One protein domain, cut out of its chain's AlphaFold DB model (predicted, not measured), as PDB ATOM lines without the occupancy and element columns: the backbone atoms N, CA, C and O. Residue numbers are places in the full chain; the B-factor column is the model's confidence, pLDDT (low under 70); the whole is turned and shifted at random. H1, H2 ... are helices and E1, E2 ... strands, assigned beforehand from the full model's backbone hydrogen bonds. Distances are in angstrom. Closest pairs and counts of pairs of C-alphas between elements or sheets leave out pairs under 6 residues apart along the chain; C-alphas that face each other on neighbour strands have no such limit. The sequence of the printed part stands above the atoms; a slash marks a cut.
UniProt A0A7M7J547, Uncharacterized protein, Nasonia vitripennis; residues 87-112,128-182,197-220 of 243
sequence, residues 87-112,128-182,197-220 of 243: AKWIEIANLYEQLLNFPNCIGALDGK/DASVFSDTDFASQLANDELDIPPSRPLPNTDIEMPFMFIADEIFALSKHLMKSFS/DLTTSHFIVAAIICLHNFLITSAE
ATOM      1  N   ALA A  87     122.997 211.413 157.232       88.19
ATOM      2  CA  ALA A  87     121.634 210.932 157.442       88.19
ATOM      3  C   ALA A  87     121.396 210.522 158.904       88.19
ATOM      4  O   ALA A  87     120.352 210.849 159.467       88.19
ATOM      5  N   LYS A  88     122.385 209.876 159.536       85.56
ATOM      6  CA  LYS A  88     122.306 209.483 160.942       85.56
ATOM      7  C   LYS A  88     122.310 210.690 161.877       85.56
ATOM      8  O   LYS A  88     121.535 210.709 162.828       85.56
ATOM      9  N   TRP A  89     123.101 211.721 161.581       88.00
ATOM     10  CA  TRP A  89     123.077 212.974 162.344       88.00
ATOM     11  C   TRP A  89     121.705 213.647 162.320       88.00
ATOM     12  O   TRP A  89     121.205 214.064 163.362       88.00
ATOM     13  N   ILE A  90     121.067 213.705 161.148       87.94
ATOM     14  CA  ILE A  90     119.717 214.264 160.998       87.94
ATOM     15  C   ILE A  90     118.688 213.421 161.760       87.94
ATOM     16  O   ILE A  90     117.813 213.974 162.421       87.94
ATOM     17  N   GLU A  91     118.793 212.091 161.698       87.19
ATOM     18  CA  GLU A  91     117.925 211.180 162.452       87.19
ATOM     19  C   GLU A  91     118.009 211.445 163.962       87.19
ATOM     20  O   GLU A  91     116.977 211.616 164.612       87.19
ATOM     21  N   ILE A  92     119.227 211.548 164.507       83.44
ATOM     22  CA  ILE A  92     119.459 211.838 165.929       83.44
ATOM     23  C   ILE A  92     118.908 213.224 166.289       83.44
ATOM     24  O   ILE A  92     118.173 213.348 167.265       83.44
ATOM     25  N   ALA A  93     119.180 214.250 165.481       86.38
ATOM     26  CA  ALA A  93     118.664 215.599 165.714       86.38
ATOM     27  C   ALA A  93     117.137 215.667 165.761       86.38
ATOM     28  O   ALA A  93     116.578 216.289 166.665       86.38
ATOM     29  N   ASN A  94     116.457 214.983 164.841       86.50
ATOM     30  CA  ASN A  94     114.998 214.904 164.849       86.50
ATOM     31  C   ASN A  94     114.480 214.198 166.108       86.50
ATOM     32  O   ASN A  94     113.440 214.581 166.641       86.50
ATOM     33  N   LEU A  95     115.200 213.190 166.607       83.25
ATOM     34  CA  LEU A  95     114.838 212.489 167.836       83.25
ATOM     35  C   LEU A  95     114.961 213.402 169.067       83.25
ATOM     36  O   LEU A  95     114.033 213.465 169.873       83.25
ATOM     37  N   TYR A  96     116.063 214.146 169.196       82.06
ATOM     38  CA  TYR A  96     116.233 215.141 170.262       82.06
ATOM     39  C   TYR A  96     115.165 216.240 170.192       82.06
ATOM     40  O   TYR A  96     114.611 216.635 171.222       82.06
ATOM     41  N   GLU A  97     114.811 216.689 168.988       84.81
ATOM     42  CA  GLU A  97     113.735 217.657 168.778       84.81
ATOM     43  C   GLU A  97     112.378 217.093 169.235       84.81
ATOM     44  O   GLU A  97     111.657 217.748 169.983       84.81
ATOM     45  N   GLN A  98     112.051 215.848 168.879       81.56
ATOM     46  CA  GLN A  98     110.789 215.204 169.262       81.56
ATOM     47  C   GLN A  98     110.680 214.914 170.763       81.56
ATOM     48  O   GLN A  98     109.618 215.111 171.357       81.56
ATOM     49  N   LEU A  99     111.754 214.420 171.382       76.94
ATOM     50  CA  LEU A  99     111.739 213.992 172.783       76.94
ATOM     51  C   LEU A  99     111.930 215.166 173.745       76.94
ATOM     52  O   LEU A  99     111.260 215.239 174.781       76.94
ATOM     53  N   LEU A 100     112.857 216.067 173.418       76.25
ATOM     54  CA  LEU A 100     113.359 217.098 174.328       76.25
ATOM     55  C   LEU A 100     113.017 218.518 173.881       76.25
ATOM     56  O   LEU A 100     113.331 219.458 174.608       76.25
ATOM     57  N   ASN A 101     112.375 218.691 172.720       82.00
ATOM     58  CA  ASN A 101     112.170 219.999 172.095       82.00
ATOM     59  C   ASN A 101     113.496 220.757 171.913       82.00
ATOM     60  O   ASN A 101     113.552 221.981 172.042       82.00
ATOM     61  N   PHE A 102     114.571 220.006 171.650       82.12
ATOM     62  CA  PHE A 102     115.911 220.537 171.450       82.12
ATOM     63  C   PHE A 102     116.337 220.305 169.991       82.12
ATOM     64  O   PHE A 102     116.882 219.245 169.666       82.12
ATOM     65  N   PRO A 103     116.043 221.254 169.087       86.62
ATOM     66  CA  PRO A 103     116.350 221.118 167.668       86.62
ATOM     67  C   PRO A 103     117.859 221.083 167.417       86.62
ATOM     68  O   PRO A 103     118.647 221.677 168.150       86.62
ATOM     69  N   ASN A 104     118.253 220.394 166.344       87.69
ATOM     70  CA  ASN A 104     119.633 220.306 165.850       87.69
ATOM     71  C   ASN A 104     120.658 219.727 166.865       87.69
ATOM     72  O   ASN A 104     121.863 219.808 166.628       87.69
ATOM     73  N   CYS A 105     120.228 219.095 167.967       86.50
ATOM     74  CA  CYS A 105     121.145 218.397 168.874       86.50
ATOM     75  C   CYS A 105     121.511 217.009 168.342       86.50
ATOM     76  O   CYS A 105     120.652 216.158 168.153       86.50
ATOM     77  N   ILE A 106     122.803 216.770 168.132       86.25
ATOM     78  CA  ILE A 106     123.317 215.520 167.544       86.25
ATOM     79  C   ILE A 106     123.932 214.565 168.569       86.25
ATOM     80  O   ILE A 106     124.420 213.498 168.206       86.25
ATOM     81  N   GLY A 107     123.878 214.925 169.849       82.81
ATOM     82  CA  GLY A 107     124.334 214.087 170.947       82.81
ATOM     83  C   GLY A 107     124.625 214.889 172.209       82.81
ATOM     84  O   GLY A 107     124.606 216.122 172.212       82.81
ATOM     85  N   ALA A 108     124.925 214.169 173.283       78.69
ATOM     86  CA  ALA A 108     125.373 214.741 174.544       78.69
ATOM     87  C   ALA A 108     126.774 214.224 174.881       78.69
ATOM     88  O   ALA A 108     127.045 213.039 174.688       78.69
ATOM     89  N   LEU A 109     127.632 215.115 175.374       74.56
ATOM     90  CA  LEU A 109     128.961 214.826 175.880       74.56
ATOM     91  C   LEU A 109     128.953 214.881 177.392       74.56
ATOM     92  O   LEU A 109     128.696 215.928 177.979       74.56
ATOM     93  N   ASP A 110     129.253 213.747 178.002       67.44
ATOM     94  CA  ASP A 110     129.389 213.649 179.442       67.44
ATOM     95  C   ASP A 110     130.615 212.812 179.787       67.44
ATOM     96  O   ASP A 110     130.962 211.856 179.081       67.44
ATOM     97  N   GLY A 111     131.283 213.203 180.864       53.94
ATOM     98  CA  GLY A 111     132.402 212.466 181.420       53.94
ATOM     99  C   GLY A 111     131.901 211.274 182.220       53.94
ATOM    100  O   GLY A 111     130.946 211.369 182.990       53.94
ATOM    101  N   LYS A 112     132.560 210.122 182.083       54.00
ATOM    102  CA  LYS A 112     132.373 209.020 183.029       54.00
ATOM    103  C   LYS A 112     133.551 209.012 183.987       54.00
ATOM    104  O   LYS A 112     134.672 208.757 183.563       54.00
ATOM    105  N   ASP A 128     137.642 215.878 182.404       66.00
ATOM    106  CA  ASP A 128     136.961 215.362 181.208       66.00
ATOM    107  C   ASP A 128     137.212 216.212 179.953       66.00
ATOM    108  O   ASP A 128     137.354 215.671 178.860       66.00
ATOM    109  N   ALA A 129     137.345 217.534 180.102       67.06
ATOM    110  CA  ALA A 129     137.651 218.419 178.980       67.06
ATOM    111  C   ALA A 129     139.085 218.251 178.457       67.06
ATOM    112  O   ALA A 129     139.283 218.317 177.247       67.06
ATOM    113  N   SER A 130     140.066 218.018 179.338       70.06
ATOM    114  CA  SER A 130     141.452 217.725 178.948       70.06
ATOM    115  C   SER A 130     141.577 216.364 178.276       70.06
ATOM    116  O   SER A 130     142.252 216.241 177.262       70.06
ATOM    117  N   VAL A 131     140.857 215.360 178.787       70.31
ATOM    118  CA  VAL A 131     140.804 214.048 178.142       70.31
ATOM    119  C   VAL A 131     140.169 214.191 176.768       70.31
ATOM    120  O   VAL A 131     140.750 213.718 175.807       70.31
ATOM    121  N   PHE A 132     139.041 214.901 176.656       71.62
ATOM    122  CA  PHE A 132     138.365 215.166 175.388       71.62
ATOM    123  C   PHE A 132     139.252 215.895 174.379       71.62
ATOM    124  O   PHE A 132     139.286 215.492 173.218       71.62
ATOM    125  N   SER A 133     139.971 216.948 174.784       75.69
ATOM    126  CA  SER A 133     140.807 217.727 173.861       75.69
ATOM    127  C   SER A 133     141.924 216.912 173.220       75.69
ATOM    128  O   SER A 133     142.338 217.241 172.111       75.69
ATOM    129  N   ASP A 134     142.361 215.845 173.884       73.00
ATOM    130  CA  ASP A 134     143.435 214.976 173.411       73.00
ATOM    131  C   ASP A 134     142.932 213.854 172.479       73.00
ATOM    132  O   ASP A 134     143.701 212.971 172.109       73.00
ATOM    133  N   THR A 135     141.657 213.877 172.072       71.00
ATOM    134  CA  THR A 135     141.029 212.800 171.283       71.00
ATOM    135  C   THR A 135     140.929 213.089 169.791       71.00
ATOM    136  O   THR A 135     140.758 214.234 169.356       71.00
ATOM    137  N   ASP A 136     140.929 212.015 168.996       72.00
ATOM    138  CA  ASP A 136     140.721 212.064 167.545       72.00
ATOM    139  C   ASP A 136     139.351 212.652 167.185       72.00
ATOM    140  O   ASP A 136     139.174 213.264 166.136       72.00
ATOM    141  N   PHE A 137     138.355 212.508 168.057       76.38
ATOM    142  CA  PHE A 137     137.062 213.138 167.844       76.38
ATOM    143  C   PHE A 137     137.083 214.637 168.052       76.38
ATOM    144  O   PHE A 137     136.481 215.350 167.257       76.38
ATOM    145  N   ALA A 138     137.753 215.134 169.094       75.94
ATOM    146  CA  ALA A 138     137.855 216.573 169.295       75.94
ATOM    147  C   ALA A 138     138.578 217.240 168.121       75.94
ATOM    148  O   ALA A 138     138.140 218.299 167.664       75.94
ATOM    149  N   SER A 139     139.617 216.596 167.578       79.69
ATOM    150  CA  SER A 139     140.299 217.078 166.375       79.69
ATOM    151  C   SER A 139     139.400 217.005 165.133       79.69
ATOM    152  O   SER A 139     139.236 218.016 164.450       79.69
ATOM    153  N   GLN A 140     138.718 215.881 164.883       82.38
ATOM    154  CA  GLN A 140     137.768 215.744 163.767       82.38
ATOM    155  C   GLN A 140     136.584 216.720 163.866       82.38
ATOM    156  O   GLN A 140     136.122 217.239 162.851       82.38
ATOM    157  N   LEU A 141     136.089 216.994 165.075       83.81
ATOM    158  CA  LEU A 141     135.013 217.950 165.339       83.81
ATOM    159  C   LEU A 141     135.470 219.390 165.087       83.81
ATOM    160  O   LEU A 141     134.707 220.185 164.544       83.81
ATOM    161  N   ALA A 142     136.706 219.727 165.469       82.88
ATOM    162  CA  ALA A 142     137.283 221.048 165.238       82.88
ATOM    163  C   ALA A 142     137.607 221.298 163.754       82.88
ATOM    164  O   ALA A 142     137.487 222.431 163.291       82.88
ATOM    165  N   ASN A 143     137.968 220.244 163.017       84.94
ATOM    166  CA  ASN A 143     138.352 220.297 161.603       84.94
ATOM    167  C   ASN A 143     137.186 220.043 160.621       84.94
ATOM    168  O   ASN A 143     137.420 219.955 159.418       84.94
ATOM    169  N   ASP A 144     135.939 219.937 161.103       82.94
ATOM    170  CA  ASP A 144     134.740 219.660 160.288       82.94
ATOM    171  C   ASP A 144     134.795 218.309 159.512       82.94
ATOM    172  O   ASP A 144     134.206 218.149 158.442       82.94
ATOM    173  N   GLU A 145     135.447 217.279 160.067       84.38
ATOM    174  CA  GLU A 145     135.684 215.973 159.413       84.38
ATOM    175  C   GLU A 145     134.603 214.906 159.700       84.38
ATOM    176  O   GLU A 145     134.703 213.752 159.264       84.38
ATOM    177  N   LEU A 146     133.551 215.265 160.439       82.62
ATOM    178  CA  LEU A 146     132.497 214.349 160.905       82.62
ATOM    179  C   LEU A 146     131.249 214.295 160.001       82.62
ATOM    180  O   LEU A 146     130.252 213.686 160.385       82.62
ATOM    181  N   ASP A 147     131.284 214.922 158.818       87.38
ATOM    182  CA  ASP A 147     130.141 215.030 157.882       87.38
ATOM    183  C   ASP A 147     128.845 215.527 158.561       87.38
ATOM    184  O   ASP A 147     127.727 215.087 158.269       87.38
ATOM    185  N   ILE A 148     129.004 216.455 159.511       88.19
ATOM    186  CA  ILE A 148     127.889 217.100 160.205       88.19
ATOM    187  C   ILE A 148     127.096 217.934 159.179       88.19
ATOM    188  O   ILE A 148     127.701 218.627 158.354       88.19
ATOM    189  N   PRO A 149     125.749 217.882 159.187       89.19
ATOM    190  CA  PRO A 149     124.946 218.679 158.270       89.19
ATOM    191  C   PRO A 149     125.199 220.191 158.443       89.19
ATOM    192  O   PRO A 149     125.534 220.643 159.543       89.19
ATOM    193  N   PRO A 150     125.002 220.999 157.385       89.38
ATOM    194  CA  PRO A 150     125.064 222.454 157.506       89.38
ATOM    195  C   PRO A 150     123.980 222.970 158.461       89.38
ATOM    196  O   PRO A 150     122.991 222.280 158.709       89.38
ATOM    197  N   SER A 151     124.159 224.192 158.973       91.62
ATOM    198  CA  SER A 151     123.175 224.853 159.836       91.62
ATOM    199  C   SER A 151     121.770 224.833 159.236       91.62
ATOM    200  O   SER A 151     121.593 224.849 158.013       91.62
ATOM    201  N   ARG A 152     120.778 224.756 160.124       88.50
ATOM    202  CA  ARG A 152     119.359 224.788 159.779       88.50
ATOM    203  C   ARG A 152     118.658 225.812 160.669       88.50
ATOM    204  O   ARG A 152     118.987 225.876 161.860       88.50
ATOM    205  N   PRO A 153     117.662 226.552 160.156       87.75
ATOM    206  CA  PRO A 153     116.897 227.469 160.980       87.75
ATOM    207  C   PRO A 153     116.162 226.727 162.097       87.75
ATOM    208  O   PRO A 153     115.646 225.619 161.914       87.75
ATOM    209  N   LEU A 154     116.111 227.366 163.261       85.44
ATOM    210  CA  LEU A 154     115.299 226.929 164.385       85.44
ATOM    211  C   LEU A 154     113.807 226.886 163.992       85.44
ATOM    212  O   LEU A 154     113.349 227.765 163.254       85.44
ATOM    213  N   PRO A 155     113.020 225.920 164.507       82.31
ATOM    214  CA  PRO A 155     111.603 225.800 164.178       82.31
ATOM    215  C   PRO A 155     110.846 227.115 164.394       82.31
ATOM    216  O   PRO A 155     110.885 227.693 165.477       82.31
ATOM    217  N   ASN A 156     110.114 227.560 163.369       85.56
ATOM    218  CA  ASN A 156     109.341 228.812 163.363       85.56
ATOM    219  C   ASN A 156     110.171 230.105 163.481       85.56
ATOM    220  O   ASN A 156     109.633 231.138 163.880       85.56
ATOM    221  N   THR A 157     111.462 230.077 163.142       87.81
ATOM    222  CA  THR A 157     112.318 231.272 163.133       87.81
ATOM    223  C   THR A 157     113.254 231.274 161.925       87.81
ATOM    224  O   THR A 157     113.487 230.230 161.327       87.81
ATOM    225  N   ASP A 158     113.861 232.424 161.634       88.69
ATOM    226  CA  ASP A 158     114.938 232.558 160.640       88.69
ATOM    227  C   ASP A 158     116.340 232.478 161.281       88.69
ATOM    228  O   ASP A 158     117.343 232.875 160.687       88.69
ATOM    229  N   ILE A 159     116.424 232.019 162.536       87.44
ATOM    230  CA  ILE A 159     117.684 231.932 163.277       87.44
ATOM    231  C   ILE A 159     118.386 230.635 162.882       87.44
ATOM    232  O   ILE A 159     118.009 229.554 163.333       87.44
ATOM    233  N   GLU A 160     119.421 230.758 162.055       89.00
ATOM    234  CA  GLU A 160     120.317 229.657 161.699       89.00
ATOM    235  C   GLU A 160     121.038 229.114 162.936       89.00
ATOM    236  O   GLU A 160     121.746 229.846 163.633       89.00
ATOM    237  N   MET A 161     120.888 227.813 163.189       86.88
ATOM    238  CA  MET A 161     121.550 227.122 164.291       86.88
ATOM    239  C   MET A 161     122.338 225.922 163.754       86.88
ATOM    240  O   MET A 161     121.775 225.098 163.023       86.88
ATOM    241  N   PRO A 162     123.633 225.796 164.096       90.94
ATOM    242  CA  PRO A 162     124.416 224.634 163.710       90.94
ATOM    243  C   PRO A 162     123.896 223.372 164.403       90.94
ATOM    244  O   PRO A 162     123.276 223.428 165.465       90.94
ATOM    245  N   PHE A 163     124.194 222.217 163.813       88.69
ATOM    246  CA  PHE A 163     124.043 220.945 164.510       88.69
ATOM    247  C   PHE A 163     125.127 220.832 165.581       88.69
ATOM    248  O   PHE A 163     126.300 221.035 165.276       88.69
ATOM    249  N   MET A 164     124.761 220.546 166.829       87.81
ATOM    250  CA  MET A 164     125.701 220.628 167.952       87.81
ATOM    251  C   MET A 164     125.508 219.536 168.997       87.81
ATOM    252  O   MET A 164     124.405 219.035 169.218       87.81
ATOM    253  N   PHE A 165     126.606 219.190 169.656       85.56
ATOM    254  CA  PHE A 165     126.617 218.393 170.870       85.56
ATOM    255  C   PHE A 165     126.351 219.278 172.086       85.56
ATOM    256  O   PHE A 165     126.756 220.438 172.104       85.56
ATOM    257  N   ILE A 166     125.691 218.741 173.106       82.69
ATOM    258  CA  ILE A 166     125.499 219.416 174.397       82.69
ATOM    259  C   ILE A 166     126.466 218.808 175.405       82.69
ATOM    260  O   ILE A 166     126.531 217.593 175.494       82.69
ATOM    261  N   ALA A 167     127.176 219.618 176.177       79.44
ATOM    262  CA  ALA A 167     128.157 219.162 177.152       79.44
ATOM    263  C   ALA A 167     128.028 219.893 178.498       79.44
ATOM    264  O   ALA A 167     127.353 220.925 178.598       79.44
ATOM    265  N   ASP A 168     128.701 219.370 179.523       73.00
ATOM    266  CA  ASP A 168     128.802 220.029 180.830       73.00
ATOM    267  C   ASP A 168     129.639 221.332 180.765       73.00
ATOM    268  O   ASP A 168     130.373 221.596 179.809       73.00
ATOM    269  N   GLU A 169     129.540 222.173 181.794       72.56
ATOM    270  CA  GLU A 169     130.150 223.506 181.890       72.56
ATOM    271  C   GLU A 169     131.684 223.494 181.738       72.56
ATOM    272  O   GLU A 169     132.268 224.500 181.303       72.56
ATOM    273  N   ILE A 170     132.313 222.355 182.056       70.62
ATOM    274  CA  ILE A 170     133.761 222.109 181.986       70.62
ATOM    275  C   ILE A 170     134.265 222.128 180.533       70.62
ATOM    276  O   ILE A 170     135.409 222.511 180.285       70.62
ATOM    277  N   PHE A 171     133.420 221.788 179.557       75.56
ATOM    278  CA  PHE A 171     133.798 221.805 178.146       75.56
ATOM    279  C   PHE A 171     133.838 223.239 177.585       75.56
ATOM    280  O   PHE A 171     133.120 224.144 178.023       75.56
ATOM    281  N   ALA A 172     134.703 223.481 176.599       77.06
ATOM    282  CA  ALA A 172     134.814 224.781 175.940       77.06
ATOM    283  C   ALA A 172     133.743 224.937 174.849       77.06
ATOM    284  O   ALA A 172     133.593 224.066 174.003       77.06
ATOM    285  N   LEU A 173     133.030 226.069 174.833       78.62
ATOM    286  CA  LEU A 173     132.035 226.353 173.794       78.62
ATOM    287  C   LEU A 173     132.706 226.390 172.409       78.62
ATOM    288  O   LEU A 173     133.710 227.081 172.230       78.62
ATOM    289  N   SER A 174     132.128 225.699 171.428       83.12
ATOM    290  CA  SER A 174     132.601 225.694 170.040       83.12
ATOM    291  C   SER A 174     131.428 225.650 169.053       83.12
ATOM    292  O   SER A 174     130.269 225.536 169.452       83.12
ATOM    293  N   LYS A 175     131.713 225.736 167.746       82.94
ATOM    294  CA  LYS A 175     130.701 225.706 166.669       82.94
ATOM    295  C   LYS A 175     129.730 224.526 166.798       82.94
ATOM    296  O   LYS A 175     128.533 224.695 166.592       82.94
ATOM    297  N   HIS A 176     130.257 223.355 167.147       86.44
ATOM    298  CA  HIS A 176     129.501 222.110 167.262       86.44
ATOM    299  C   HIS A 176     129.394 221.616 168.712       86.44
ATOM    300  O   HIS A 176     128.980 220.481 168.929       86.44
ATOM    301  N   LEU A 177     129.740 222.442 169.707       83.50
ATOM    302  CA  LEU A 177     129.712 222.066 171.120       83.50
ATOM    303  C   LEU A 177     129.088 223.183 171.958       83.50
ATOM    304  O   LEU A 177     129.681 224.242 172.163       83.50
ATOM    305  N   MET A 178     127.875 222.933 172.441       83.38
ATOM    306  CA  MET A 178     127.149 223.770 173.386       83.38
ATOM    307  C   MET A 178     127.461 223.334 174.807       83.38
ATOM    308  O   MET A 178     127.520 222.141 175.082       83.38
ATOM    309  N   LYS A 179     127.550 224.286 175.731       80.69
ATOM    310  CA  LYS A 179     127.596 223.986 177.162       80.69
ATOM    311  C   LYS A 179     126.468 224.664 177.908       80.69
ATOM    312  O   LYS A 179     125.924 225.665 177.432       80.69
ATOM    313  N   SER A 180     126.129 224.141 179.080       69.19
ATOM    314  CA  SER A 180     125.164 224.797 179.957       69.19
ATOM    315  C   SER A 180     125.628 226.206 180.323       69.19
ATOM    316  O   SER A 180     126.813 226.452 180.563       69.19
ATOM    317  N   PHE A 181     124.682 227.139 180.398       65.19
ATOM    318  CA  PHE A 181     124.962 228.458 180.947       65.19
ATOM    319  C   PHE A 181     125.415 228.322 182.403       65.19
ATOM    320  O   PHE A 181     124.792 227.600 183.184       65.19
ATOM    321  N   SER A 182     126.486 229.034 182.759       60.25
ATOM    322  CA  SER A 182     126.961 229.093 184.139       60.25
ATOM    323  C   SER A 182     125.828 229.567 185.049       60.25
ATOM    324  O   SER A 182     125.118 230.519 184.709       60.25
ATOM    325  N   ASP A 197     111.865 205.250 179.447       60.81
ATOM    326  CA  ASP A 197     111.370 203.927 179.076       60.81
ATOM    327  C   ASP A 197     112.480 203.134 178.366       60.81
ATOM    328  O   ASP A 197     113.539 203.677 178.044       60.81
ATOM    329  N   LEU A 198     112.267 201.830 178.149       51.25
ATOM    330  CA  LEU A 198     113.282 200.942 177.560       51.25
ATOM    331  C   LEU A 198     113.777 201.442 176.192       51.25
ATOM    332  O   LEU A 198     114.947 201.279 175.850       51.25
ATOM    333  N   THR A 199     112.879 202.061 175.427       54.09
ATOM    334  CA  THR A 199     113.152 202.626 174.108       54.09
ATOM    335  C   THR A 199     114.060 203.853 174.224       54.09
ATOM    336  O   THR A 199     115.110 203.900 173.590       54.09
ATOM    337  N   THR A 200     113.732 204.796 175.108       54.34
ATOM    338  CA  THR A 200     114.518 206.008 175.392       54.34
ATOM    339  C   THR A 200     115.896 205.663 175.964       54.34
ATOM    340  O   THR A 200     116.901 206.242 175.556       54.34
ATOM    341  N   SER A 201     115.979 204.674 176.858       54.91
ATOM    342  CA  SER A 201     117.248 204.196 177.419       54.91
ATOM    343  C   SER A 201     118.165 203.580 176.365       54.91
ATOM    344  O   SER A 201     119.366 203.827 176.407       54.91
ATOM    345  N   HIS A 202     117.627 202.831 175.398       51.00
ATOM    346  CA  HIS A 202     118.428 202.268 174.307       51.00
ATOM    347  C   HIS A 202     119.108 203.373 173.483       51.00
ATOM    348  O   HIS A 202     120.289 203.265 173.169       51.00
ATOM    349  N   PHE A 203     118.395 204.462 173.182       52.28
ATOM    350  CA  PHE A 203     118.940 205.582 172.408       52.28
ATOM    351  C   PHE A 203     119.981 206.396 173.175       52.28
ATOM    352  O   PHE A 203     120.999 206.771 172.600       52.28
ATOM    353  N   ILE A 204     119.764 206.626 174.472       49.44
ATOM    354  CA  ILE A 204     120.742 207.308 175.331       49.44
ATOM    355  C   ILE A 204     122.016 206.466 175.446       49.44
ATOM    356  O   ILE A 204     123.114 206.986 175.292       49.44
ATOM    357  N   VAL A 205     121.876 205.152 175.641       49.25
ATOM    358  CA  VAL A 205     123.013 204.225 175.676       49.25
ATOM    359  C   VAL A 205     123.733 204.194 174.325       49.25
ATOM    360  O   VAL A 205     124.954 204.271 174.304       49.25
ATOM    361  N   ALA A 206     123.013 204.171 173.201       43.16
ATOM    362  CA  ALA A 206     123.617 204.238 171.871       43.16
ATOM    363  C   ALA A 206     124.374 205.559 171.632       43.16
ATOM    364  O   ALA A 206     125.471 205.533 171.081       43.16
ATOM    365  N   ALA A 207     123.841 206.698 172.089       46.53
ATOM    366  CA  ALA A 207     124.504 208.002 171.999       46.53
ATOM    367  C   ALA A 207     125.769 208.080 172.878       46.53
ATOM    368  O   ALA A 207     126.802 208.560 172.414       46.53
ATOM    369  N   ILE A 208     125.718 207.540 174.103       49.91
ATOM    370  CA  ILE A 208     126.875 207.431 175.009       49.91
ATOM    371  C   ILE A 208     127.941 206.505 174.415       49.91
ATOM    372  O   ILE A 208     129.121 206.831 174.455       49.91
ATOM    373  N   ILE A 209     127.543 205.369 173.836       47.56
ATOM    374  CA  ILE A 209     128.461 204.429 173.180       47.56
ATOM    375  C   ILE A 209     129.114 205.078 171.957       47.56
ATOM    376  O   ILE A 209     130.325 204.953 171.790       47.56
ATOM    377  N   CYS A 210     128.355 205.804 171.130       46.62
ATOM    378  CA  CYS A 210     128.925 206.546 170.003       46.62
ATOM    379  C   CYS A 210     130.000 207.521 170.487       46.62
ATOM    380  O   CYS A 210     131.073 207.577 169.899       46.62
ATOM    381  N   LEU A 211     129.756 208.226 171.592       43.28
ATOM    382  CA  LEU A 211     130.730 209.162 172.127       43.28
ATOM    383  C   LEU A 211     131.942 208.493 172.789       43.28
ATOM    384  O   LEU A 211     133.068 208.944 172.602       43.28
ATOM    385  N   HIS A 212     131.734 207.424 173.556       43.56
ATOM    386  CA  HIS A 212     132.797 206.759 174.312       43.56
ATOM    387  C   HIS A 212     133.913 206.216 173.402       43.56
ATOM    388  O   HIS A 212     135.072 206.199 173.799       43.56
ATOM    389  N   ASN A 213     133.587 205.847 172.159       44.72
ATOM    390  CA  ASN A 213     134.556 205.327 171.184       44.72
ATOM    391  C   ASN A 213     135.252 206.402 170.350       44.72
ATOM    392  O   ASN A 213     136.240 206.128 169.675       44.72
ATOM    393  N   PHE A 214     134.758 207.632 170.409       45.91
ATOM    394  CA  PHE A 214     135.377 208.776 169.761       45.91
ATOM    395  C   PHE A 214     136.526 209.361 170.607       45.91
ATOM    396  O   PHE A 214     137.312 210.170 170.123       45.91
ATOM    397  N   LEU A 215     136.670 208.893 171.854       42.12
ATOM    398  CA  LEU A 215     137.687 209.346 172.800       42.12
ATOM    399  C   LEU A 215     138.988 208.516 172.804       42.12
ATOM    400  O   LEU A 215     139.847 208.741 173.653       42.12
ATOM    401  N   ILE A 216     139.150 207.556 171.887       47.06
ATOM    402  CA  ILE A 216     140.376 206.748 171.792       47.06
ATOM    403  C   ILE A 216     141.401 207.510 170.946       47.06
ATOM    404  O   ILE A 216     141.083 207.984 169.858       47.06
ATOM    405  N   THR A 217     142.618 207.659 171.464       44.56
ATOM    406  CA  THR A 217     143.703 208.385 170.796       44.56
ATOM    407  C   THR A 217     144.433 207.482 169.801       44.56
ATOM    408  O   THR A 217     144.680 206.302 170.074       44.56
ATOM    409  N   SER A 218     144.849 208.035 168.659       43.91
ATOM    410  CA  SER A 218     145.625 207.326 167.628       43.91
ATOM    411  C   SER A 218     146.955 206.727 168.126       43.91
ATOM    412  O   SER A 218     147.544 205.885 167.455       43.91
ATOM    413  N   ALA A 219     147.437 207.123 169.311       47.94
ATOM    414  CA  ALA A 219     148.640 206.569 169.935       47.94
ATOM    415  C   ALA A 219     148.459 205.126 170.453       47.94
ATOM    416  O   ALA A 219     149.446 204.403 170.597       47.94
ATOM    417  N   GLU A 220     147.223 204.684 170.705       46.28
ATOM    418  CA  GLU A 220     146.907 203.310 171.132       46.28
ATOM    419  C   GLU A 220     146.395 202.426 169.979       46.28
ATOM    420  O   GLU A 220     146.193 201.222 170.155       46.28
TER     421      GLU A 220
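What this domain is: This is residues 87 to 112, 128 to 182 and 197 to 220 of the 243 residues of an uncharacterized protein of Nasonia vitripennis (UniProt A0A7M7J547). Look first for a small sheet of three short strands, E1, E2 and E3, near the middle of the printed part; H1 and the long helix H4 both pack on its edge strand E1, while the short helices H2 and H3 sit near the last residues of H4. A long stretch with no named element, residues 143 to 163, winds from H3 to E2. You have 105 residues before you, with four named helices and three named strands in the order H1 E1 H2 H3 E2 E3 H4, and the sheet, ordered E1 E2 E3, is parallel. The class is mixed, helices and strands; the whole is compact, with a radius of gyration of the C-alphas of 13.9 A and spans of 45 by 33 by 31 A.

How they stand to each other: Start at the inner strand E2, residues 164 to 167, parallel to edge strand E1, residues 105 to 109, at 28 degrees; there N 109 and O 166 are 2.7 A apart, within hydrogen-bond range. On its other side find edge strand E3, residues 177 to 179, parallel at 38 degrees, with N 178 and O 165 at 2.8 A. H1, residues 87 to 100, only grazes the sheet with its residues 88 to 97; the closest C-alphas of H1 and E1, Ala 93 and Cys 105, are 4.9 A apart. H4, residues 198 to 215, only grazes it with residues 204 to 212; its closest C-alpha pair with E1 is Gly 107 and Ala 207, 6.2 A. H1 and H4 are near each other, with 5 pairs of C-alphas within 10 A. H3, residues 136 to 142, touches residues 214 to 215 of H4 alone, about perpendicular at 85 degrees; the closest C-alphas, Phe 137 and Phe 214, are 5.1 A apart. H2, residues 128 to 133, is close to H3 but not clearly touching, with the C-alphas of Phe 132 and Ala 138 closest at 6.3 A. In H1, H2 and H3 every O i to N i+4 pair is within hydrogen-bond range; in H4, 12 of 14 are.

Where its parts are: Find C-alpha 87 at (121.634, 210.932, 157.442); from there H1 runs 19.8 A. E1 begins at C-alpha 105, (121.145, 218.397, 168.874), and spans 11.1 A; E2 spans 9.6 A and E3 6.7 A. H2 measures 8.6 A and H3 9.9 A. H4, 26.2 A long, ends at C-alpha 215, (137.687, 209.346, 172.800).

The domain as a whole: The two C-alphas farthest apart, Asn 156 and Glu 220, are 46.1 A apart. Residues 113 to 127 and 183 to 196 are not printed; the C-alpha gaps are 8.0 A from 112 to 128 and 30.0 A from 182 to 197. The link from H3 to E2 is long, and in it residues 152 to 153 pair antiparallel with residues 160 to 161. Mean pLDDT of the printed part is 73.2; residues 110 to 112, 128 to 129, 180 to 182 and 197 to 220 are under 70.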